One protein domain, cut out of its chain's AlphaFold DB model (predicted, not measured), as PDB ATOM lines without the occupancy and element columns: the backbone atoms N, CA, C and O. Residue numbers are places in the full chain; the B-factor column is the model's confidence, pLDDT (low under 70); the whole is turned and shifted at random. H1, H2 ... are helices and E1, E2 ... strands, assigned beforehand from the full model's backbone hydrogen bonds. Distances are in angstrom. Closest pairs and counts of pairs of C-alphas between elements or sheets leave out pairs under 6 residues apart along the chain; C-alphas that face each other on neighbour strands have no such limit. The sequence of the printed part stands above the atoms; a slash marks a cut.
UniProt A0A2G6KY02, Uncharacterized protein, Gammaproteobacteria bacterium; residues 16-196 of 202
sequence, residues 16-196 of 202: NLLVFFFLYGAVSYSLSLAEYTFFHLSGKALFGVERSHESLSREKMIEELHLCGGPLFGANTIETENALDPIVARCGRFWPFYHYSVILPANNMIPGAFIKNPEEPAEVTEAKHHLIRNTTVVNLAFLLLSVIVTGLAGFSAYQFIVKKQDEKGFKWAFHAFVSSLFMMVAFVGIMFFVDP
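What this domain is: This is residues 16 to 196 of the 202 residues of an uncharacterized protein of Gammaproteobacteria bacterium (UniProt A0A2G6KY02). The strand hairpin E1 and E2, with H2 and long loops, forms a small head at one end of a long up-and-down bundle of three helices, H1, H3 and H4, each running against the one before. The printed part has 181 residues, mostly helix, in the order H1 H2 E1 E2 H3 H4, the strands antiparallel. It is only just loose, close to compact, radius of gyration of the C-alphas 19.2 A, spanning 62 by 34 by 21 A.

How they stand to each other: In the hairpin of E1, residues 86 to 91, and E2, residues 100 to 105, N 89 and O 102 are within hydrogen-bond range at 2.8 A. H2, residues 58 to 68, is near E2. H3, residues 122 to 162, touches H1, residues 16 to 42, opposite ways at a shallow tilt of 28 degrees; the closest C-alphas, Ser 30 and Ser 146, are 4.7 A apart. H4, residues 166 to 194, forms a helical hairpin with H3, closest C-alphas Phe 160 and Gly 169, 4.3 A. Every O i to N i+4 pair is within hydrogen-bond range in H1, H2 and H3; 24 of 25 in H4.

Where its parts are: H1 begins at C-alpha 16 (321.256, 151.326, 332.652); H3 spans 58.3 A; H4 ends at C-alpha 194 (311.631, 134.475, 298.085).

The domain as a whole: The printed part has no cut. Residues 94 to 97 are under pLDDT 70.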
ATOM      1  N   ASN A  16     322.132 150.318 333.247       90.50
ATOM      2  CA  ASN A  16     321.256 151.326 332.652       90.50
ATOM      3  C   ASN A  16     321.623 151.614 331.190       90.50
ATOM      4  O   ASN A  16     320.735 151.689 330.343       90.50
ATOM      5  N   LEU A  17     322.922 151.719 330.887       94.06
ATOM      6  CA  LEU A  17     323.406 151.875 329.514       94.06
ATOM      7  C   LEU A  17     323.016 150.677 328.646       94.06
ATOM      8  O   LEU A  17     322.513 150.864 327.544       94.06
ATOM      9  N   LEU A  18     323.176 149.453 329.152       95.25
ATOM     10  CA  LEU A  18     322.777 148.245 328.430       95.25
ATOM     11  C   LEU A  18     321.275 148.217 328.140       95.25
ATOM     12  O   LEU A  18     320.892 147.907 327.018       95.25
ATOM     13  N   VAL A  19     320.422 148.591 329.103       94.31
ATOM     14  CA  VAL A  19     318.976 148.712 328.849       94.31
ATOM     15  C   VAL A  19     318.707 149.705 327.726       94.31
ATOM     16  O   VAL A  19     317.932 149.398 326.824       94.31
ATOM     17  N   PHE A  20     319.359 150.868 327.754       95.06
ATOM     18  CA  PHE A  20     319.204 151.869 326.706       95.06
ATOM     19  C   PHE A  20     319.636 151.336 325.335       95.06
ATOM     20  O   PHE A  20     318.875 151.449 324.378       95.06
ATOM     21  N   PHE A  21     320.800 150.687 325.240       96.56
ATOM     22  CA  PHE A  21     321.281 150.098 323.987       96.56
ATOM     23  C   PHE A  21     320.378 148.976 323.476       96.56
ATOM     24  O   PHE A  21     320.092 148.922 322.281       96.56
ATOM     25  N   PHE A  22     319.887 148.109 324.362       97.50
ATOM     26  CA  PHE A  22     318.961 147.046 323.983       97.50
ATOM     27  C   PHE A  22     317.629 147.607 323.486       97.50
ATOM     28  O   PHE A  22     317.127 147.144 322.468       97.50
ATOM     29  N   LEU A  23     317.076 148.621 324.155       96.56
ATOM     30  CA  LEU A  23     315.855 149.286 323.700       96.56
ATOM     31  C   LEU A  23     316.063 149.991 322.359       96.56
ATOM     32  O   LEU A  23     315.233 149.832 321.468       96.56
ATOM     33  N   TYR A  24     317.166 150.727 322.207       95.12
ATOM     34  CA  TYR A  24     317.509 151.395 320.955       95.12
ATOM     35  C   TYR A  24     317.613 150.386 319.811       95.12
ATOM     36  O   TYR A  24     316.895 150.514 318.829       95.12
ATOM     37  N   GLY A  25     318.422 149.333 319.970       94.19
ATOM     38  CA  GLY A  25     318.565 148.292 318.955       94.19
ATOM     39  C   GLY A  25     317.239 147.601 318.636       94.19
ATOM     40  O   GLY A  25     316.895 147.464 317.466       94.19
ATOM     41  N   ALA A  26     316.461 147.239 319.666       95.69
ATOM     42  CA  ALA A  26     315.159 146.602 319.492       95.69
ATOM     43  C   ALA A  26     314.218 147.441 318.628       95.69
ATOM     44  O   ALA A  26     313.669 146.931 317.656       95.69
ATOM     45  N   VAL A  27     314.075 148.725 318.968       94.50
ATOM     46  CA  VAL A  27     313.210 149.672 318.257       94.50
ATOM     47  C   VAL A  27     313.749 149.972 316.861       94.50
ATOM     48  O   VAL A  27     312.978 149.996 315.910       94.50
ATOM     49  N   SER A  28     315.058 150.174 316.705       93.06
ATOM     50  CA  SER A  28     315.662 150.478 315.408       93.06
ATOM     51  C   SER A  28     315.467 149.342 314.406       93.06
ATOM     52  O   SER A  28     315.005 149.600 313.297       93.06
ATOM     53  N   TYR A  29     315.755 148.093 314.785       93.12
ATOM     54  CA  TYR A  29     315.564 146.948 313.890       93.12
ATOM     55  C   TYR A  29     314.085 146.656 313.631       93.12
ATOM     56  O   TYR A  29     313.710 146.373 312.494       93.12
ATOM     57  N   SER A  30     313.225 146.748 314.652       94.56
ATOM     58  CA  SER A  30     311.803 146.464 314.467       94.56
ATOM     59  C   SER A  30     311.098 147.531 313.638       94.56
ATOM     60  O   SER A  30     310.347 147.189 312.731       94.56
ATOM     61  N   LEU A  31     311.356 148.816 313.886       92.81
ATOM     62  CA  LEU A  31     310.763 149.890 313.091       92.81
ATOM     63  C   LEU A  31     311.323 149.924 311.673       92.81
ATOM     64  O   LEU A  31     310.550 150.141 310.749       92.81
ATOM     65  N   SER A  32     312.617 149.643 311.486       92.06
ATOM     66  CA  SER A  32     313.215 149.462 310.159       92.06
ATOM     67  C   SER A  32     312.442 148.445 309.325       92.06
ATOM     68  O   SER A  32     312.034 148.728 308.196       92.06
ATOM     69  N   LEU A  33     312.189 147.274 309.908       93.31
ATOM     70  CA  LEU A  33     311.504 146.204 309.209       93.31
ATOM     71  C   LEU A  33     310.007 146.485 309.038       93.31
ATOM     72  O   LEU A  33     309.455 146.201 307.976       93.31
ATOM     73  N   ALA A  34     309.351 147.082 310.035       94.44
ATOM     74  CA  ALA A  34     307.956 147.506 309.923       94.44
ATOM     75  C   ALA A  34     307.767 148.520 308.787       94.44
ATOM     76  O   ALA A  34     306.836 148.408 307.999       94.44
ATOM     77  N   GLU A  35     308.668 149.489 308.680       93.06
ATOM     78  CA  GLU A  35     308.654 150.520 307.646       93.06
ATOM     79  C   GLU A  35     308.864 149.908 306.254       93.06
ATOM     80  O   GLU A  35     308.061 150.146 305.349       93.06
ATOM     81  N   TYR A  36     309.875 149.043 306.109       92.12
ATOM     82  CA  TYR A  36     310.154 148.324 304.866       92.12
ATOM     83  C   TYR A  36     308.953 147.486 304.414       92.12
ATOM     84  O   TYR A  36     308.468 147.612 303.291       92.12
ATOM     85  N   THR A  37     308.447 146.633 305.305       94.25
ATOM     86  CA  THR A  37     307.330 145.732 304.998       94.25
ATOM     87  C   THR A  37     306.051 146.513 304.701       94.25
ATOM     88  O   THR A  37     305.334 146.175 303.760       94.25
ATOM     89  N   PHE A  38     305.790 147.608 305.423       95.12
ATOM     90  CA  PHE A  38     304.674 148.508 305.142       95.12
ATOM     91  C   PHE A  38     304.769 149.129 303.747       95.12
ATOM     92  O   PHE A  38     303.769 149.162 303.030       95.12
ATOM     93  N   PHE A  39     305.945 149.606 303.339       94.25
ATOM     94  CA  PHE A  39     306.136 150.133 301.990       94.25
ATOM     95  C   PHE A  39     305.851 149.091 300.928       94.25
ATOM     96  O   PHE A  39     305.100 149.362 299.998       94.25
ATOM     97  N   HIS A  40     306.404 147.894 301.092       93.81
ATOM     98  CA  HIS A  40     306.195 146.825 300.133       93.81
ATOM     99  C   HIS A  40     304.716 146.459 300.004       93.81
ATOM    100  O   HIS A  40     304.262 146.273 298.880       93.81
ATOM    101  N   LEU A  41     303.966 146.438 301.113       95.50
ATOM    102  CA  LEU A  41     302.531 146.123 301.154       95.50
ATOM    103  C   LEU A  41     301.611 147.257 300.680       95.50
ATOM    104  O   LEU A  41     300.496 146.989 300.245       95.50
ATOM    105  N   SER A  42     302.025 148.519 300.818       94.81
ATOM    106  CA  SER A  42     301.148 149.680 300.587       94.81
ATOM    107  C   SER A  42     301.554 150.569 299.416       94.81
ATOM    108  O   SER A  42     300.731 151.352 298.943       94.81
ATOM    109  N   GLY A  43     302.811 150.492 298.976       93.25
ATOM    110  CA  GLY A  43     303.383 151.358 297.946       93.25
ATOM    111  C   GLY A  43     303.589 152.795 298.416       93.25
ATOM    112  O   GLY A  43     303.748 153.689 297.590       93.25
ATOM    113  N   LYS A  44     303.545 153.051 299.731       92.94
ATOM    114  CA  LYS A  44     303.600 154.401 300.310       92.94
ATOM    115  C   LYS A  44     304.882 154.623 301.098       92.94
ATOM    116  O   LYS A  44     305.321 153.758 301.851       92.94
ATOM    117  N   ALA A  45     305.450 155.821 300.975       90.56
ATOM    118  CA  ALA A  45     306.553 156.262 301.820       90.56
ATOM    119  C   ALA A  45     306.026 156.876 303.126       90.56
ATOM    120  O   ALA A  45     305.298 157.866 303.097       90.56
ATOM    121  N   LEU A  46     306.424 156.310 304.271       87.44
ATOM    122  CA  LEU A  46     306.061 156.826 305.599       87.44
ATOM    123  C   LEU A  46     306.723 158.176 305.903       87.44
ATOM    124  O   LEU A  46     306.104 159.037 306.523       87.44
ATOM    125  N   PHE A  47     307.958 158.372 305.439       85.19
ATOM    126  CA  PHE A  47     308.747 159.582 305.688       85.19
ATOM    127  C   PHE A  47     308.687 160.605 304.543       85.19
ATOM    128  O   PHE A  47     309.529 161.494 304.456       85.19
ATOM    129  N   GLY A  48     307.675 160.499 303.679       86.50
ATOM    130  CA  GLY A  48     307.489 161.401 302.550       86.50
ATOM    131  C   GLY A  48     308.375 161.075 301.348       86.50
ATOM    132  O   GLY A  48     309.039 160.042 301.282       86.50
ATOM    133  N   VAL A  49     308.317 161.962 300.362       91.31
ATOM    134  CA  VAL A  49     308.938 161.810 299.047       91.31
ATOM    135  C   VAL A  49     309.768 163.059 298.779       91.31
ATOM    136  O   VAL A  49     309.288 164.168 298.996       91.31
ATOM    137  N   GLU A  50     311.005 162.881 298.323       91.50
ATOM    138  CA  GLU A  50     311.929 163.990 298.079       91.50
ATOM    139  C   GLU A  50     311.658 164.673 296.733       91.50
ATOM    140  O   GLU A  50     311.696 165.898 296.637       91.50
ATOM    141  N   ARG A  51     311.362 163.885 295.693       91.56
ATOM    142  CA  ARG A  51     311.099 164.375 294.331       91.56
ATOM    143  C   ARG A  51     309.930 163.637 293.693       91.56
ATOM    144  O   ARG A  51     309.706 162.460 293.962       91.56
ATOM    145  N   SER A  52     309.189 164.339 292.841       92.75
ATOM    146  CA  SER A  52     308.071 163.784 292.081       92.75
ATOM    147  C   SER A  52     308.228 164.132 290.607       92.75
ATOM    148  O   SER A  52     308.493 165.286 290.268       92.75
ATOM    149  N   HIS A  53     308.050 163.141 289.741       90.38
ATOM    150  CA  HIS A  53     308.137 163.288 288.297       90.38
ATOM    151  C   HIS A  53     306.836 162.814 287.650       90.38
ATOM    152  O   HIS A  53     306.507 161.633 287.703       90.38
ATOM    153  N   GLU A  54     306.115 163.730 287.001       84.19
ATOM    154  CA  GLU A  54     304.892 163.401 286.248       84.19
ATOM    155  C   GLU A  54     305.199 162.676 284.931       84.19
ATOM    156  O   GLU A  54     304.417 161.867 284.447       84.19
ATOM    157  N   SER A  55     306.365 162.951 284.348       84.00
ATOM    158  CA  SER A  55     306.898 162.241 283.188       84.00
ATOM    159  C   SER A  55     308.415 162.135 283.309       84.00
ATOM    160  O   SER A  55     309.084 163.055 283.791       84.00
ATOM    161  N   LEU A  56     308.968 160.999 282.885       83.81
ATOM    162  CA  LEU A  56     310.396 160.726 282.994       83.81
ATOM    163  C   LEU A  56     310.913 160.194 281.658       83.81
ATOM    164  O   LEU A  56     310.522 159.113 281.219       83.81
ATOM    165  N   SER A  57     311.780 160.969 280.999       87.94
ATOM    166  CA  SER A  57     312.522 160.469 279.842       87.94
ATOM    167  C   SER A  57     313.563 159.446 280.296       87.94
ATOM    168  O   SER A  57     313.911 159.368 281.479       87.94
ATOM    169  N   ARG A  58     314.095 158.665 279.353       87.12
ATOM    170  CA  ARG A  58     315.132 157.674 279.656       87.12
ATOM    171  C   ARG A  58     316.378 158.325 280.264       87.12
ATOM    172  O   ARG A  58     316.950 157.776 281.197       87.12
ATOM    173  N   GLU A  59     316.766 159.497 279.772       88.75
ATOM    174  CA  GLU A  59     317.924 160.254 280.255       88.75
ATOM    175  C   GLU A  59     317.724 160.697 281.706       88.75
ATOM    176  O   GLU A  59     318.605 160.485 282.533       88.75
ATOM    177  N   LYS A  60     316.535 161.220 282.040       89.00
ATOM    178  CA  LYS A  60     316.190 161.594 283.420       89.00
ATOM    179  C   LYS A  60     316.121 160.389 284.355       89.00
ATOM    180  O   LYS A  60     316.469 160.499 285.523       89.00
ATOM    181  N   MET A  61     315.692 159.229 283.854       88.62
ATOM    182  CA  MET A  61     315.716 158.003 284.652       88.62
ATOM    183  C   MET A  61     317.142 157.568 284.979       88.62
ATOM    184  O   MET A  61     317.424 157.206 286.116       88.62
ATOM    185  N   ILE A  62     318.046 157.632 284.001       89.00
ATOM    186  CA  ILE A  62     319.468 157.336 284.207       89.00
ATOM    187  C   ILE A  62     320.081 158.329 285.203       89.00
ATOM    188  O   ILE A  62     320.827 157.918 286.088       89.00
ATOM    189  N   GLU A  63     319.732 159.612 285.107       90.44
ATOM    190  CA  GLU A  63     320.151 160.635 286.068       90.44
ATOM    191  C   GLU A  63     319.688 160.309 287.497       90.44
ATOM    192  O   GLU A  63     320.510 160.299 288.408       90.44
ATOM    193  N   GLU A  64     318.418 159.945 287.701       90.06
ATOM    194  CA  GLU A  64     317.911 159.558 289.029       90.06
ATOM    195  C   GLU A  64     318.584 158.290 289.584       90.06
ATOM    196  O   GLU A  64     318.866 158.212 290.782       90.06
ATOM    197  N   LEU A  65     318.904 157.311 288.730       88.94
ATOM    198  CA  LEU A  65     319.683 156.132 289.134       88.94
ATOM    199  C   LEU A  65     321.113 156.515 289.555       88.94
ATOM    200  O   LEU A  65     321.630 155.996 290.545       88.94
ATOM    201  N   HIS A  66     321.746 157.456 288.849       89.88
ATOM    202  CA  HIS A  66     323.060 157.980 289.224       89.88
ATOM    203  C   HIS A  66     323.028 158.778 290.527       89.88
ATOM    204  O   HIS A  66     323.926 158.603 291.349       89.88
ATOM    205  N   LEU A  67     321.996 159.599 290.746       90.44
ATOM    206  CA  LEU A  67     321.791 160.320 292.006       90.44
ATOM    207  C   LEU A  67     321.615 159.359 293.181       90.44
ATOM    208  O   LEU A  67     322.131 159.613 294.268       90.44
ATOM    209  N   CYS A  68     320.935 158.234 292.953       88.38
ATOM    210  CA  CYS A  68     320.791 157.205 293.971       88.38
ATOM    211  C   CYS A  68     322.112 156.466 294.258       88.38
ATOM    212  O   CYS A  68     322.328 155.973 295.365       88.38
ATOM    213  N   GLY A  69     323.006 156.382 293.267       86.38
ATOM    214  CA  GLY A  69     324.209 155.551 293.326       86.38
ATOM    215  C   GLY A  69     323.921 154.052 293.172       86.38
ATOM    216  O   GLY A  69     324.795 153.232 293.442       86.38
ATOM    217  N   GLY A  70     322.707 153.687 292.743       84.12
ATOM    218  CA  GLY A  70     322.226 152.312 292.646       84.12
ATOM    219  C   GLY A  70     320.813 152.217 292.053       84.12
ATOM    220  O   GLY A  70     320.267 153.215 291.576       84.12
ATOM    221  N   PRO A  71     320.205 151.019 292.050       87.06
ATOM    222  CA  PRO A  71     318.833 150.837 291.588       87.06
ATOM    223  C   PRO A  71     317.815 151.520 292.511       87.06
ATOM    224  O   PRO A  71     317.913 151.465 293.738       87.06
ATOM    225  N   LEU A  72     316.787 152.105 291.896       90.81
ATOM    226  CA  LEU A  72     315.554 152.477 292.584       90.81
ATOM    227  C   LEU A  72     314.649 151.249 292.702       90.81
ATOM    228  O   LEU A  72     314.480 150.521 291.729       90.81
ATOM    229  N   PHE A  73     314.037 151.030 293.862       91.44
ATOM    230  CA  PHE A  73     313.191 149.862 294.109       91.44
ATOM    231  C   PHE A  73     311.719 150.228 294.235       91.44
ATOM    232  O   PHE A  73     311.353 151.081 295.045       91.44
ATOM    233  N   GLY A  74     310.877 149.545 293.465       92.69
ATOM    234  CA  GLY A  74     309.428 149.583 293.616       92.69
ATOM    235  C   GLY A  74     308.927 148.646 294.720       92.69
ATOM    236  O   GLY A  74     309.637 147.755 295.200       92.69
ATOM    237  N   ALA A  75     307.669 148.833 295.110       93.56
ATOM    238  CA  ALA A  75     306.980 147.949 296.039       93.56
ATOM    239  C   ALA A  75     306.603 146.621 295.353       93.56
ATOM    240  O   ALA A  75     305.557 146.495 294.728       93.56
ATOM    241  N   ASN A  76     307.445 145.603 295.526       90.50
ATOM    242  CA  ASN A  76     307.326 144.291 294.870       90.50
ATOM    243  C   ASN A  76     306.134 143.399 295.300       90.50
ATOM    244  O   ASN A  76     306.111 142.214 294.963       90.50
ATOM    245  N   THR A  77     305.182 143.914 296.078       93.19
ATOM    246  CA  THR A  77     303.927 143.199 296.389       93.19
ATOM    247  C   THR A  77     302.720 143.844 295.712       93.19
ATOM    248  O   THR A  77     301.592 143.382 295.867       93.19
ATOM    249  N   ILE A  78     302.957 144.905 294.938       92.94
ATOM    250  CA  ILE A  78     301.925 145.668 294.254       92.94
ATOM    251  C   ILE A  78     302.146 145.538 292.761       92.94
ATOM    252  O   ILE A  78     303.262 145.663 292.258       92.94
ATOM    253  N   GLU A  79     301.044 145.300 292.068       93.38
ATOM    254  CA  GLU A  79     300.985 145.363 290.622       93.38
ATOM    255  C   GLU A  79     300.275 146.656 290.216       93.38
ATOM    256  O   GLU A  79     299.169 146.945 290.673       93.38
ATOM    257  N   THR A  80     300.936 147.455 289.389       93.44
ATOM    258  CA  THR A  80     300.411 148.706 288.844       93.44
ATOM    259  C   THR A  80     299.581 148.430 287.591       93.44
ATOM    260  O   THR A  80     299.945 147.576 286.784       93.44
ATOM    261  N   GLU A  81     298.465 149.145 287.417       91.81
ATOM    262  CA  GLU A  81     297.537 148.916 286.301       91.81
ATOM    263  C   GLU A  81     298.155 149.263 284.945       91.81
ATOM    264  O   GLU A  81     298.056 148.468 284.015       91.81
ATOM    265  N   ASN A  82     298.814 150.421 284.829       90.81
ATOM    266  CA  ASN A  82     299.382 150.876 283.565       90.81
ATOM    267  C   ASN A  82     300.838 151.304 283.708       90.81
ATOM    268  O   ASN A  82     301.292 151.789 284.748       90.81
ATOM    269  N   ALA A  83     301.565 151.202 282.596       84.69
ATOM    270  CA  ALA A  83     302.800 151.949 282.449       84.69
ATOM    271  C   ALA A  83     302.500 153.448 282.598       84.69
ATOM    272  O   ALA A  83     301.478 153.929 282.115       84.69
ATOM    273  N   LEU A  84     303.420 154.176 283.229       86.44
ATOM    274  CA  LEU A  84     303.324 155.605 283.548       86.44
ATOM    275  C   LEU A  84     302.432 156.001 284.733       86.44
ATOM    276  O   LEU A  84     302.512 157.154 285.159       86.44
ATOM    277  N   ASP A  85     301.658 155.083 285.313       92.50
ATOM    278  CA  ASP A  85     300.959 155.375 286.568       92.50
ATOM    279  C   ASP A  85     301.990 155.729 287.662       92.50
ATOM    280  O   ASP A  85     303.058 155.109 287.726       92.50
ATOM    281  N   PRO A  86     301.727 156.732 288.517       93.69
ATOM    282  CA  PRO A  86     302.700 157.175 289.505       93.69
ATOM    283  C   PRO A  86     302.913 156.103 290.577       93.69
ATOM    284  O   PRO A  86     301.974 155.672 291.248       93.69
ATOM    285  N   ILE A  87     304.170 155.727 290.787       95.44
ATOM    286  CA  ILE A  87     304.595 154.815 291.850       95.44
ATOM    287  C   ILE A  87     305.622 155.491 292.746       95.44
ATOM    288  O   ILE A  87     306.365 156.376 292.319       95.44
ATOM    289  N   VAL A  88     305.695 155.037 293.994       95.00
ATOM    290  CA  VAL A  88     306.794 155.393 294.888       95.00
ATOM    291  C   VAL A  88     307.923 154.390 294.687       95.00
ATOM    292  O   VAL A  88     307.727 153.185 294.861       95.00
ATOM    293  N   ALA A  89     309.111 154.892 294.366       93.38
ATOM    294  CA  ALA A  89     310.339 154.115 294.306       93.38
ATOM    295  C   ALA A  89     311.331 154.591 295.373       93.38
ATOM    296  O   ALA A  89     311.343 155.763 295.759       93.38
ATOM    297  N   ARG A  90     312.170 153.679 295.866       91.31
ATOM    298  CA  ARG A  90     313.131 153.952 296.942       91.31
ATOM    299  C   ARG A  90     314.562 153.859 296.477       91.31
ATOM    300  O   ARG A  90     314.933 152.889 295.822       91.31
ATOM    301  N   CYS A  91     315.363 154.826 296.904       88.94
ATOM    302  CA  CYS A  91     316.805 154.718 296.843       88.94
ATOM    303  C   CYS A  91     317.325 154.030 298.111       88.94
ATOM    304  O   CYS A  91     317.319 154.619 299.194       88.94
ATOM    305  N   GLY A  92     317.747 152.774 297.977       81.00
ATOM    306  CA  GLY A  92     318.034 151.890 299.109       81.00
ATOM    307  C   GLY A  92     316.783 151.181 299.638       81.00
ATOM    308  O   GLY A  92     315.667 151.407 299.173       81.00
ATOM    309  N   ARG A  93     316.974 150.265 300.594       72.81
ATOM    310  CA  ARG A  93     315.921 149.336 301.042       72.81
ATOM    311  C   ARG A  93     315.428 149.617 302.454       72.81
ATOM    312  O   ARG A  93     314.270 149.978 302.637       72.81
ATOM    313  N   PHE A  94     316.288 149.448 303.450       65.06
ATOM    314  CA  PHE A  94     315.884 149.452 304.856       65.06
ATOM    315  C   PHE A  94     316.059 150.819 305.490       65.06
ATOM    316  O   PHE A  94     317.135 151.385 305.387       65.06
ATOM    317  N   TRP A  95     315.074 151.324 306.230       58.97
ATOM    318  CA  TRP A  95     315.307 152.445 307.147       58.97
ATOM    319  C   TRP A  95     316.294 152.029 308.261       58.97
ATOM    320  O   TRP A  95     316.292 150.865 308.645       58.97
ATOM    321  N   PRO A  96     317.151 152.901 308.810       52.28
ATOM    322  CA  PRO A  96     317.413 154.283 308.411       52.28
ATOM    323  C   PRO A  96     318.382 154.412 307.222       52.28
ATOM    324  O   PRO A  96     318.914 155.487 306.984       52.28
ATOM    325  N   PHE A  97     318.657 153.323 306.505       62.62
ATOM    326  CA  PHE A  97     319.684 153.224 305.467       62.62
ATOM    327  C   PHE A  97     319.178 153.460 304.034       62.62
ATOM    328  O   PHE A  97     319.994 153.520 303.120       62.62
ATOM    329  N   TYR A  98     317.867 153.590 303.803       73.00
ATOM    330  CA  TYR A  98     317.362 154.088 302.525       73.00
ATOM    331  C   TYR A  98     317.507 155.617 302.517       73.00
ATOM    332  O   TYR A  98     317.147 156.278 303.489       73.00
ATOM    333  N   HIS A  99     318.073 156.171 301.445       77.38
ATOM    334  CA  HIS A  99     318.397 157.596 301.359       77.38
ATOM    335  C   HIS A  99     317.141 158.453 301.209       77.38
ATOM    336  O   HIS A  99     316.938 159.401 301.961       77.38
ATOM    337  N   TYR A 100     316.298 158.110 300.235       88.31
ATOM    338  CA  TYR A 100     315.103 158.877 299.905       88.31
ATOM    339  C   TYR A 100     314.082 158.040 299.134       88.31
ATOM    340  O   TYR A 100     314.366 156.943 298.647       88.31
ATOM    341  N   SER A 101     312.863 158.568 299.027       92.69
ATOM    342  CA  SER A 101     311.817 158.055 298.140       92.69
ATOM    343  C   SER A 101     311.510 159.083 297.054       92.69
ATOM    344  O   SER A 101     311.537 160.284 297.321       92.69
ATOM    345  N   VAL A 102     311.191 158.615 295.853       93.62
ATOM    346  CA  VAL A 102     310.770 159.438 294.710       93.62
ATOM    347  C   VAL A 102     309.440 158.932 294.168       93.62
ATOM    348  O   VAL A 102     309.185 157.729 294.186       93.62
ATOM    349  N   ILE A 103     308.590 159.839 293.694       95.50
ATOM    350  CA  ILE A 103     307.435 159.483 292.867       95.50
ATOM    351  C   ILE A 103     307.860 159.597 291.414       95.50
ATOM    352  O   ILE A 103     308.399 160.619 290.991       95.50
ATOM    353  N   LEU A 104     307.617 158.547 290.646       94.62
ATOM    354  CA  LEU A 104     307.937 158.507 289.229       94.62
ATOM    355  C   LEU A 104     306.923 157.630 288.481       94.62
ATOM    356  O   LEU A 104     306.182 156.874 289.115       94.62
ATOM    357  N   PRO A 105     306.866 157.713 287.146       93.56
ATOM    358  CA  PRO A 105     305.978 156.872 286.357       93.56
ATOM    359  C   PRO A 105     306.448 155.408 286.391       93.56
ATOM    360  O   PRO A 105     307.643 155.138 286.236       93.56
ATOM    361  N   ALA A 106     305.520 154.462 286.562       92.06
ATOM    362  CA  ALA A 106     305.816 153.033 286.575       92.06
ATOM    363  C   ALA A 106     306.554 152.609 285.300       92.06
ATOM    364  O   ALA A 106     306.126 152.919 284.182       92.06
ATOM    365  N   ASN A 107     307.675 151.909 285.478       89.00
ATOM    366  CA  ASN A 107     308.555 151.511 284.389       89.00
ATOM    367  C   ASN A 107     309.287 150.200 284.709       89.00
ATOM    368  O   ASN A 107     309.800 150.026 285.810       89.00
ATOM    369  N   ASN A 108     309.423 149.331 283.705       86.44
ATOM    370  CA  ASN A 108     310.118 148.043 283.805       86.44
ATOM    371  C   ASN A 108     311.623 148.155 284.124       86.44
ATOM    372  O   ASN A 108     312.246 147.166 284.496       86.44
ATOM    373  N   MET A 109     312.224 149.342 283.988       87.06
ATOM    374  CA  MET A 109     313.598 149.619 284.426       87.06
ATOM    375  C   MET A 109     313.745 149.688 285.954       87.06
ATOM    376  O   MET A 109     314.871 149.741 286.437       87.06
ATOM    377  N   ILE A 110     312.640 149.702 286.707       90.25
ATOM    378  CA  ILE A 110     312.627 149.827 288.167       90.25
ATOM    379  C   ILE A 110     312.350 148.452 288.769       90.25
ATOM    380  O   ILE A 110     311.217 147.966 288.712       90.25
ATOM    381  N   PRO A 111     313.360 147.794 289.359       89.69
ATOM    382  CA  PRO A 111     313.163 146.482 289.939       89.69
ATOM    383  C   PRO A 111     312.076 146.500 291.024       89.69
ATOM    384  O   PRO A 111     312.070 147.350 291.916       89.69
ATOM    385  N   GLY A 112     311.149 145.545 290.947       88.69
ATOM    386  CA  GLY A 112     310.006 145.443 291.859       88.69
ATOM    387  C   GLY A 112     308.802 146.320 291.496       88.69
ATOM    388  O   GLY A 112     307.785 146.217 292.172       88.69
ATOM    389  N   ALA A 113     308.873 147.150 290.449       92.12
ATOM    390  CA  ALA A 113     307.707 147.831 289.888       92.12
ATOM    391  C   ALA A 113     306.995 146.911 288.883       92.12
ATOM    392  O   ALA A 113     307.264 146.955 287.684       92.12
ATOM    393  N   PHE A 114     306.123 146.033 289.376       92.00
ATOM    394  CA  PHE A 114     305.350 145.143 288.512       92.00
ATOM    395  C   PHE A 114     304.204 145.901 287.846       92.00
ATOM    396  O   PHE A 114     303.454 146.601 288.518       92.00
ATOM    397  N   ILE A 115     304.060 145.742 286.533       92.69
ATOM    398  CA  ILE A 115     303.017 146.388 285.730       92.69
ATOM    399  C   ILE A 115     302.156 145.286 285.110       92.69
ATOM    400  O   ILE A 115     302.678 144.246 284.692       92.69
ATOM    401  N   LYS A 116     300.840 145.492 285.059       91.31
ATOM    402  CA  LYS A 116     299.938 144.610 284.320       91.31
ATOM    403  C   LYS A 116     300.216 144.721 282.830       91.31
ATOM    404  O   LYS A 116     300.260 145.813 282.269       91.31
ATOM    405  N   ASN A 117     300.354 143.575 282.180       88.00
ATOM    406  CA  ASN A 117     300.480 143.503 280.737       88.00
ATOM    407  C   ASN A 117     299.561 142.390 280.205       88.00
ATOM    408  O   ASN A 117     299.826 141.216 280.456       88.00
ATOM    409  N   PRO A 118     298.483 142.733 279.479       84.19
ATOM    410  CA  PRO A 118     297.551 141.752 278.923       84.19
ATOM    411  C   PRO A 118     298.180 140.795 277.903       84.19
ATOM    412  O   PRO A 118     297.622 139.733 277.642       84.19
ATOM    413  N   GLU A 119     299.315 141.173 277.312       89.69
ATOM    414  CA  GLU A 119     300.024 140.389 276.297       89.69
ATOM    415  C   GLU A 119     301.098 139.465 276.904       89.69
ATOM    416  O   GLU A 119     301.775 138.741 276.172       89.69
ATOM    417  N   GLU A 120     301.279 139.472 278.234       89.00
ATOM    418  CA  GLU A 120     302.243 138.592 278.899       89.00
ATOM    419  C   GLU A 120     301.866 137.109 278.735       89.00
ATOM    420  O   GLU A 120     300.703 136.732 278.924       89.00
ATOM    421  N   PRO A 121     302.844 136.227 278.438       93.50
ATOM    422  CA  PRO A 121     302.616 134.789 278.452       93.50
ATOM    423  C   PRO A 121     302.048 134.337 279.799       93.50
ATOM    424  O   PRO A 121     302.494 134.799 280.851       93.50
ATOM    425  N   ALA A 122     301.116 133.381 279.777       92.56
ATOM    426  CA  ALA A 122     300.452 132.891 280.989       92.56
ATOM    427  C   ALA A 122     301.445 132.438 282.077       92.56
ATOM    428  O   ALA A 122     301.227 132.710 283.255       92.56
ATOM    429  N   GLU A 123     302.564 131.827 281.677       91.62
ATOM    430  CA  GLU A 123     303.640 131.402 282.580       91.62
ATOM    431  C   GLU A 123     304.291 132.578 283.328       91.62
ATOM    432  O   GLU A 123     304.584 132.476 284.519       91.62
ATOM    433  N   VAL A 124     304.485 133.719 282.657       89.19
ATOM    434  CA  VAL A 124     305.067 134.932 283.256       89.19
ATOM    435  C   VAL A 124     304.081 135.549 284.245       89.19
ATOM    436  O   VAL A 124     304.460 135.881 285.370       89.19
ATOM    437  N   THR A 125     302.808 135.635 283.860       90.94
ATOM    438  CA  THR A 125     301.730 136.134 284.721       90.94
ATOM    439  C   THR A 125     301.578 135.279 285.980       90.94
ATOM    440  O   THR A 125     301.490 135.813 287.087       90.94
ATOM    441  N   GLU A 126     301.607 133.950 285.846       92.44
ATOM    442  CA  GLU A 126     301.527 133.031 286.983       92.44
ATOM    443  C   GLU A 126     302.745 133.159 287.908       92.44
ATOM    444  O   GLU A 126     302.583 133.288 289.125       92.44
ATOM    445  N   ALA A 127     303.959 133.205 287.349       90.44
ATOM    446  CA  ALA A 127     305.182 133.392 288.127       90.44
ATOM    447  C   ALA A 127     305.176 134.723 288.898       90.44
ATOM    448  O   ALA A 127     305.522 134.757 290.083       90.44
ATOM    449  N   LYS A 128     304.721 135.806 288.259       91.56
ATOM    450  CA  LYS A 128     304.577 137.134 288.869       91.56
ATOM    451  C   LYS A 128     303.557 137.124 290.007       91.56
ATOM    452  O   LYS A 128     303.869 137.580 291.106       91.56
ATOM    453  N   HIS A 129     302.375 136.543 289.798       92.19
ATOM    454  CA  HIS A 129     301.367 136.397 290.852       92.19
ATOM    455  C   HIS A 129     301.866 135.552 292.026       92.19
ATOM    456  O   HIS A 129     301.617 135.891 293.184       92.19
ATOM    457  N   HIS A 130     302.584 134.463 291.751       92.81
ATOM    458  CA  HIS A 130     303.166 133.622 292.790       92.81
ATOM    459  C   HIS A 130     304.212 134.385 293.609       92.81
ATOM    460  O   HIS A 130     304.185 134.327 294.841       92.81
ATOM    461  N   LEU A 131     305.086 135.143 292.939       92.12
ATOM    462  CA  LEU A 131     306.070 136.005 293.584       92.12
ATOM    463  C   LEU A 131     305.387 137.043 294.480       92.12
ATOM    464  O   LEU A 131     305.660 137.061 295.678       92.12
ATOM    465  N   ILE A 132     304.453 137.828 293.930       94.00
ATOM    466  CA  ILE A 132     303.690 138.853 294.661       94.00
ATOM    467  C   ILE A 132     302.980 138.248 295.871       94.00
ATOM    468  O   ILE A 132     303.044 138.795 296.970       94.00
ATOM    469  N   ARG A 133     302.318 137.098 295.715       94.94
ATOM    470  CA  ARG A 133     301.626 136.434 296.825       94.94
ATOM    471  C   ARG A 133     302.603 136.020 297.923       94.94
ATOM    472  O   ARG A 133     302.330 136.257 299.099       94.94
ATOM    473  N   ASN A 134     303.730 135.411 297.564       94.00
ATOM    474  CA  ASN A 134     304.701 134.933 298.545       94.00
ATOM    475  C   ASN A 134     305.368 136.095 299.284       94.00
ATOM    476  O   ASN A 134     305.440 136.075 300.513       94.00
ATOM    477  N   THR A 135     305.786 137.135 298.560       93.88
ATOM    478  CA  THR A 135     306.341 138.348 299.169       93.88
ATOM    479  C   THR A 135     305.296 139.071 300.017       93.88
ATOM    480  O   THR A 135     305.639 139.547 301.095       93.88
ATOM    481  N   THR A 136     304.018 139.093 299.625       96.19
ATOM    482  CA  THR A 136     302.922 139.646 300.448       96.19
ATOM    483  C   THR A 136     302.805 138.918 301.788       96.19
ATOM    484  O   THR A 136     302.785 139.558 302.838       96.19
ATOM    485  N   VAL A 137     302.761 137.580 301.773       96.56
ATOM    486  CA  VAL A 137     302.634 136.763 302.995       96.56
ATOM    487  C   VAL A 137     303.828 136.974 303.924       96.56
ATOM    488  O   VAL A 137     303.641 137.178 305.124       96.56
ATOM    489  N   VAL A 138     305.047 136.975 303.377       95.94
ATOM    490  CA  VAL A 138     306.269 137.222 304.154       95.94
ATOM    491  C   VAL A 138     306.256 138.636 304.740       95.94
ATOM    492  O   VAL A 138     306.386 138.786 305.954       95.94
ATOM    493  N   ASN A 139     306.036 139.675 303.927       95.75
ATOM    494  CA  ASN A 139     306.017 141.055 304.415       95.75
ATOM    495  C   ASN A 139     304.938 141.268 305.486       95.75
ATOM    496  O   ASN A 139     305.211 141.909 306.497       95.75
ATOM    497  N   LEU A 140     303.743 140.689 305.332       97.44
ATOM    498  CA  LEU A 140     302.679 140.800 306.332       97.44
ATOM    499  C   LEU A 140     303.056 140.124 307.657       97.44
ATOM    500  O   LEU A 140     302.873 140.712 308.724       97.44
ATOM    501  N   ALA A 141     303.608 138.909 307.600       97.44
ATOM    502  CA  ALA A 141     304.049 138.191 308.793       97.44
ATOM    503  C   ALA A 141     305.128 138.977 309.556       97.44
ATOM    504  O   ALA A 141     305.054 139.119 310.780       97.44
ATOM    505  N   PHE A 142     306.100 139.538 308.834       96.88
ATOM    506  CA  PHE A 142     307.188 140.301 309.436       96.88
ATOM    507  C   PHE A 142     306.782 141.710 309.873       96.88
ATOM    508  O   PHE A 142     307.319 142.189 310.869       96.88
ATOM    509  N   LEU A 143     305.791 142.340 309.236       96.94
ATOM    510  CA  LEU A 143     305.179 143.573 309.737       96.94
ATOM    511  C   LEU A 143     304.536 143.333 311.109       96.94
ATOM    512  O   LEU A 143     304.815 144.056 312.066       96.94
ATOM    513  N   LEU A 144     303.720 142.279 311.232       97.56
ATOM    514  CA  LEU A 144     303.077 141.910 312.497       97.56
ATOM    515  C   LEU A 144     304.111 141.586 313.580       97.56
ATOM    516  O   LEU A 144     304.012 142.087 314.702       97.56
ATOM    517  N   LEU A 145     305.134 140.796 313.242       96.81
ATOM    518  CA  LEU A 145     306.207 140.458 314.173       96.81
ATOM    519  C   LEU A 145     306.982 141.706 314.619       96.81
ATOM    520  O   LEU A 145     307.266 141.862 315.807       96.81
ATOM    521  N   SER A 146     307.237 142.639 313.701       96.62
ATOM    522  CA  SER A 146     307.896 143.912 314.000       96.62
ATOM    523  C   SER A 146     307.086 144.763 314.978       96.62
ATOM    524  O   SER A 146     307.644 145.329 315.921       96.62
ATOM    525  N   VAL A 147     305.759 144.812 314.822       96.62
ATOM    526  CA  VAL A 147     304.864 145.499 315.767       96.62
ATOM    527  C   VAL A 147     304.905 144.832 317.146       96.62
ATOM    528  O   VAL A 147     305.021 145.531 318.153       96.62
ATOM    529  N   ILE A 148     304.887 143.496 317.212       96.81
ATOM    530  CA  ILE A 148     304.981 142.748 318.479       96.81
ATOM    531  C   ILE A 148     306.305 143.041 319.193       96.81
ATOM    532  O   ILE A 148     306.309 143.349 320.386       96.81
ATOM    533  N   VAL A 149     307.432 142.986 318.477       96.44
ATOM    534  CA  VAL A 149     308.763 143.254 319.048       96.44
ATOM    535  C   VAL A 149     308.886 144.707 319.511       96.44
ATOM    536  O   VAL A 149     309.397 144.961 320.604       96.44
ATOM    537  N   THR A 150     308.335 145.656 318.751       96.00
ATOM    538  CA  THR A 150     308.245 147.064 319.171       96.00
ATOM    539  C   THR A 150     307.413 147.204 320.451       96.00
ATOM    540  O   THR A 150     307.810 147.906 321.382       96.00
ATOM    541  N   GLY A 151     306.294 146.480 320.550       96.19
ATOM    542  CA  GLY A 151     305.468 146.413 321.755       96.19
ATOM    543  C   GLY A 151     306.221 145.851 322.965       96.19
ATOM    544  O   GLY A 151     306.109 146.399 324.062       96.19
ATOM    545  N   LEU A 152     307.052 144.819 322.778       95.56
ATOM    546  CA  LEU A 152     307.922 144.279 323.830       95.56
ATOM    547  C   LEU A 152     308.971 145.298 324.292       95.56
ATOM    548  O   LEU A 152     309.207 145.424 325.497       95.56
ATOM    549  N   ALA A 153     309.565 146.057 323.369       96.12
ATOM    550  CA  ALA A 153     310.487 147.138 323.711       96.12
ATOM    551  C   ALA A 153     309.778 148.248 324.510       96.12
ATOM    552  O   ALA A 153     310.271 148.667 325.559       96.12
ATOM    553  N   GLY A 154     308.577 148.661 324.088       96.62
ATOM    554  CA  GLY A 154     307.749 149.625 324.820       96.62
ATOM    555  C   GLY A 154     307.350 149.130 326.215       96.62
ATOM    556  O   GLY A 154     307.460 149.867 327.196       96.62
ATOM    557  N   PHE A 155     306.967 147.857 326.338       95.69
ATOM    558  CA  PHE A 155     306.677 147.224 327.626       95.69
ATOM    559  C   PHE A 155     307.909 147.193 328.535       95.69
ATOM    560  O   PHE A 155     307.816 147.498 329.723       95.69
ATOM    561  N   SER A 156     309.080 146.882 327.982       95.44
ATOM    562  CA  SER A 156     310.341 146.936 328.715       95.44
ATOM    563  C   SER A 156     310.654 148.349 329.221       95.44
ATOM    564  O   SER A 156     310.957 148.531 330.403       95.44
ATOM    565  N   ALA A 157     310.510 149.360 328.358       95.31
ATOM    566  CA  ALA A 157     310.699 150.761 328.722       95.31
ATOM    567  C   ALA A 157     309.732 151.185 329.837       95.31
ATOM    568  O   ALA A 157     310.146 151.818 330.807       95.31
ATOM    569  N   TYR A 158     308.467 150.762 329.765       95.88
ATOM    570  CA  TYR A 158     307.489 150.979 330.829       95.88
ATOM    571  C   TYR A 158     307.928 150.344 332.157       95.88
ATOM    572  O   TYR A 158     307.911 151.002 333.199       95.88
ATOM    573  N   GLN A 159     308.372 149.083 332.140       94.88
ATOM    574  CA  GLN A 159     308.823 148.409 333.360       94.88
ATOM    575  C   GLN A 159     310.056 149.081 333.974       94.88
ATOM    576  O   GLN A 159     310.145 149.224 335.195       94.88
ATOM    577  N   PHE A 160     310.990 149.516 333.132       92.56
ATOM    578  CA  PHE A 160     312.242 150.120 333.566       92.56
ATOM    579  C   PHE A 160     312.070 151.574 334.036       92.56
ATOM    580  O   PHE A 160     312.484 151.917 335.137       92.56
ATOM    581  N   ILE A 161     311.423 152.427 333.238       92.88
ATOM    582  CA  ILE A 161     311.329 153.877 333.479       92.88
ATOM    583  C   ILE A 161     310.172 154.206 334.426       92.88
ATOM    584  O   ILE A 161     310.339 154.961 335.384       92.88
ATOM    585  N   VAL A 162     308.989 153.638 334.169       94.56
ATOM    586  CA  VAL A 162     307.753 153.997 334.885       94.56
ATOM    587  C   VAL A 162     307.611 153.172 336.157       94.56
ATOM    588  O   VAL A 162     307.388 153.724 337.234       94.56
ATOM    589  N   LYS A 163     307.756 151.846 336.058       95.19
ATOM    590  CA  LYS A 163     307.640 150.953 337.222       95.19
ATOM    591  C   LYS A 163     308.925 150.830 338.034       95.19
ATOM    592  O   LYS A 163     308.855 150.291 339.136       95.19
ATOM    593  N   LYS A 164     310.059 151.335 337.529       91.75
ATOM    594  CA  LYS A 164     311.372 151.281 338.196       91.75
ATOM    595  C   LYS A 164     311.764 149.853 338.614       91.75
ATOM    596  O   LYS A 164     312.350 149.635 339.670       91.75
ATOM    597  N   GLN A 165     311.375 148.858 337.809       90.88
ATOM    598  CA  GLN A 165     311.678 147.443 338.035       90.88
ATOM    599  C   GLN A 165     312.937 147.053 337.254       90.88
ATOM    600  O   GLN A 165     312.848 146.433 336.195       90.88
ATOM    601  N   ASP A 166     314.112 147.403 337.780       87.00
ATOM    602  CA  ASP A 166     315.393 147.315 337.063       87.00
ATOM    603  C   ASP A 166     315.699 145.924 336.482       87.00
ATOM    604  O   ASP A 166     316.214 145.808 335.375       87.00
ATOM    605  N   GLU A 167     315.429 144.841 337.217       90.12
ATOM    606  CA  GLU A 167     315.683 143.472 336.736       90.12
ATOM    607  C   GLU A 167     314.725 143.044 335.625       90.12
ATOM    608  O   GLU A 167     315.152 142.476 334.620       90.12
ATOM    609  N   LYS A 168     313.433 143.348 335.775       90.56
ATOM    610  CA  LYS A 168     312.424 143.016 334.763       90.56
ATOM    611  C   LYS A 168     312.614 143.856 333.508       90.56
ATOM    612  O   LYS A 168     312.576 143.298 332.418       90.56
ATOM    613  N   GLY A 169     312.860 145.157 333.662       90.19
ATOM    614  CA  GLY A 169     313.189 146.055 332.560       90.19
ATOM    615  C   GLY A 169     314.423 145.579 331.800       90.19
ATOM    616  O   GLY A 169     314.372 145.416 330.589       90.19
ATOM    617  N   PHE A 170     315.503 145.226 332.505       93.75
ATOM    618  CA  PHE A 170     316.694 144.675 331.857       93.75
ATOM    619  C   PHE A 170     316.413 143.372 331.102       93.75
ATOM    620  O   PHE A 170     316.791 143.240 329.938       93.75
ATOM    621  N   LYS A 171     315.713 142.422 331.736       95.00
ATOM    622  CA  LYS A 171     315.365 141.144 331.109       95.00
ATOM    623  C   LYS A 171     314.563 141.366 329.828       95.00
ATOM    624  O   LYS A 171     314.933 140.822 328.791       95.00
ATOM    625  N   TRP A 172     313.489 142.148 329.880       96.12
ATOM    626  CA  TRP A 172     312.637 142.375 328.712       96.12
ATOM    627  C   TRP A 172     313.333 143.191 327.624       96.12
ATOM    628  O   TRP A 172     313.137 142.882 326.452       96.12
ATOM    629  N   ALA A 173     314.198 144.146 327.980       96.00
ATOM    630  CA  ALA A 173     314.998 144.889 327.010       96.00
ATOM    631  C   ALA A 173     315.910 143.942 326.223       96.00
ATOM    632  O   ALA A 173     315.906 143.963 324.996       96.00
ATOM    633  N   PHE A 174     316.624 143.056 326.924       96.75
ATOM    634  CA  PHE A 174     317.482 142.059 326.288       96.75
ATOM    635  C   PHE A 174     316.694 141.111 325.372       96.75
ATOM    636  O   PHE A 174     317.108 140.874 324.240       96.75
ATOM    637  N   HIS A 175     315.534 140.611 325.815       96.62
ATOM    638  CA  HIS A 175     314.696 139.744 324.977       96.62
ATOM    639  C   HIS A 175     314.169 140.486 323.745       96.62
ATOM    640  O   HIS A 175     314.193 139.926 322.656       96.62
ATOM    641  N   ALA A 176     313.728 141.739 323.887       96.94
ATOM    642  CA  ALA A 176     313.278 142.545 322.755       96.94
ATOM    643  C   ALA A 176     314.410 142.763 321.740       96.94
ATOM    644  O   ALA A 176     314.200 142.581 320.544       96.94
ATOM    645  N   PHE A 177     315.622 143.067 322.217       97.81
ATOM    646  CA  PHE A 177     316.804 143.219 321.374       97.81
ATOM    647  C   PHE A 177     317.130 141.933 320.608       97.81
ATOM    648  O   PHE A 177     317.194 141.947 319.380       97.81
ATOM    649  N   VAL A 178     317.263 140.806 321.310       97.62
ATOM    650  CA  VAL A 178     317.582 139.513 320.691       97.62
ATOM    651  C   VAL A 178     316.498 139.096 319.692       97.62
ATOM    652  O   VAL A 178     316.822 138.712 318.571       97.62
ATOM    653  N   SER A 179     315.219 139.244 320.047       97.06
ATOM    654  CA  SER A 179     314.101 138.969 319.136       97.06
ATOM    655  C   SER A 179     314.137 139.851 317.889       97.06
ATOM    656  O   SER A 179     313.909 139.347 316.794       97.06
ATOM    657  N   SER A 180     314.456 141.143 318.025       96.38
ATOM    658  CA  SER A 180     314.573 142.057 316.881       96.38
ATOM    659  C   SER A 180     315.709 141.662 315.932       96.38
ATOM    660  O   SER A 180     315.536 141.700 314.716       96.38
ATOM    661  N   LEU A 181     316.841 141.207 316.481       95.25
ATOM    662  CA  LEU A 181     317.992 140.776 315.698       95.25
ATOM    663  C   LEU A 181     317.684 139.480 314.944       95.25
ATOM    664  O   LEU A 181     317.911 139.404 313.740       95.25
ATOM    665  N   PHE A 182     317.119 138.480 315.629       96.75
ATOM    666  CA  PHE A 182     316.701 137.233 314.985       96.75
ATOM    667  C   PHE A 182     315.641 137.471 313.917       96.75
ATOM    668  O   PHE A 182     315.719 136.873 312.849       96.75
ATOM    669  N   MET A 183     314.684 138.360 314.180       95.81
ATOM    670  CA  MET A 183     313.682 138.755 313.201       95.81
ATOM    671  C   MET A 183     314.333 139.364 311.954       95.81
ATOM    672  O   MET A 183     314.003 138.948 310.848       95.81
ATOM    673  N   MET A 184     315.281 140.290 312.116       93.06
ATOM    674  CA  MET A 184     315.980 140.909 310.987       93.06
ATOM    675  C   MET A 184     316.781 139.879 310.182       93.06
ATOM    676  O   MET A 184     316.650 139.810 308.963       93.06
ATOM    677  N   VAL A 185     317.559 139.023 310.852       93.81
ATOM    678  CA  VAL A 185     318.348 137.966 310.195       93.81
ATOM    679  C   VAL A 185     317.445 136.973 309.464       93.81
ATOM    680  O   VAL A 185     317.723 136.622 308.319       93.81
ATOM    681  N   ALA A 186     316.348 136.543 310.092       95.94
ATOM    682  CA  ALA A 186     315.389 135.632 309.478       95.94
ATOM    683  C   ALA A 186     314.704 136.269 308.267       95.94
ATOM    684  O   ALA A 186     314.565 135.611 307.239       95.94
ATOM    685  N   PHE A 187     314.321 137.545 308.361       94.12
ATOM    686  CA  PHE A 187     313.728 138.272 307.246       94.12
ATOM    687  C   PHE A 187     314.679 138.340 306.056       94.12
ATOM    688  O   PHE A 187     314.313 137.937 304.956       94.12
ATOM    689  N   VAL A 188     315.909 138.802 306.292       91.00
ATOM    690  CA  VAL A 188     316.945 138.901 305.260       91.00
ATOM    691  C   VAL A 188     317.189 137.534 304.629       91.00
ATOM    692  O   VAL A 188     317.133 137.410 303.409       91.00
ATOM    693  N   GLY A 189     317.375 136.497 305.452       92.50
ATOM    694  CA  GLY A 189     317.566 135.127 304.987       92.50
ATOM    695  C   GLY A 189     316.423 134.643 304.099       92.50
ATOM    696  O   GLY A 189     316.681 134.169 303.002       92.50
ATOM    697  N   ILE A 190     315.168 134.806 304.526       93.94
ATOM    698  CA  ILE A 190     313.988 134.392 303.749       93.94
ATOM    699  C   ILE A 190     313.878 135.186 302.445       93.94
ATOM    700  O   ILE A 190     313.640 134.599 301.390       93.94
ATOM    701  N   MET A 191     314.063 136.505 302.490       91.19
ATOM    702  CA  MET A 191     313.894 137.365 301.320       91.19
ATOM    703  C   MET A 191     314.925 137.090 300.225       91.19
ATOM    704  O   MET A 191     314.568 137.176 299.056       91.19
ATOM    705  N   PHE A 192     316.145 136.660 300.567       89.69
ATOM    706  CA  PHE A 192     317.119 136.194 299.571       89.69
ATOM    707  C   PHE A 192     316.632 134.991 298.745       89.69
ATOM    708  O   PHE A 192     317.071 134.827 297.610       89.69
ATOM    709  N   PHE A 193     315.731 134.162 299.284       89.62
ATOM    710  CA  PHE A 193     315.158 133.019 298.562       89.62
ATOM    711  C   PHE A 193     313.809 133.331 297.910       89.62
ATOM    712  O   PHE A 193     313.479 132.745 296.883       89.62
ATOM    713  N   VAL A 194     313.010 134.206 298.522       89.50
ATOM    714  CA  VAL A 194     311.631 134.475 298.085       89.50
ATOM    715  C   VAL A 194     311.559 135.599 297.056       89.50
ATOM    716  O   VAL A 194     310.722 135.539 296.161       89.50
ATOM    717  N   ASP A 195     312.416 136.615 297.166       87.81
ATOM    718  CA  ASP A 195     312.411 137.790 296.298       87.81
ATOM    719  C   ASP A 195     313.728 137.880 295.506       87.81
ATOM    720  O   ASP A 195     314.749 138.301 296.052       87.81
ATOM    721  N   PRO A 196     313.740 137.544 294.204       83.88
ATOM    722  CA  PRO A 196     314.958 137.610 293.396       83.88
ATOM    723  C   PRO A 196     315.497 139.042 293.273       83.88
ATOM    724  O   PRO A 196     316.705 139.247 293.141       83.88
TER     725      PRO A 196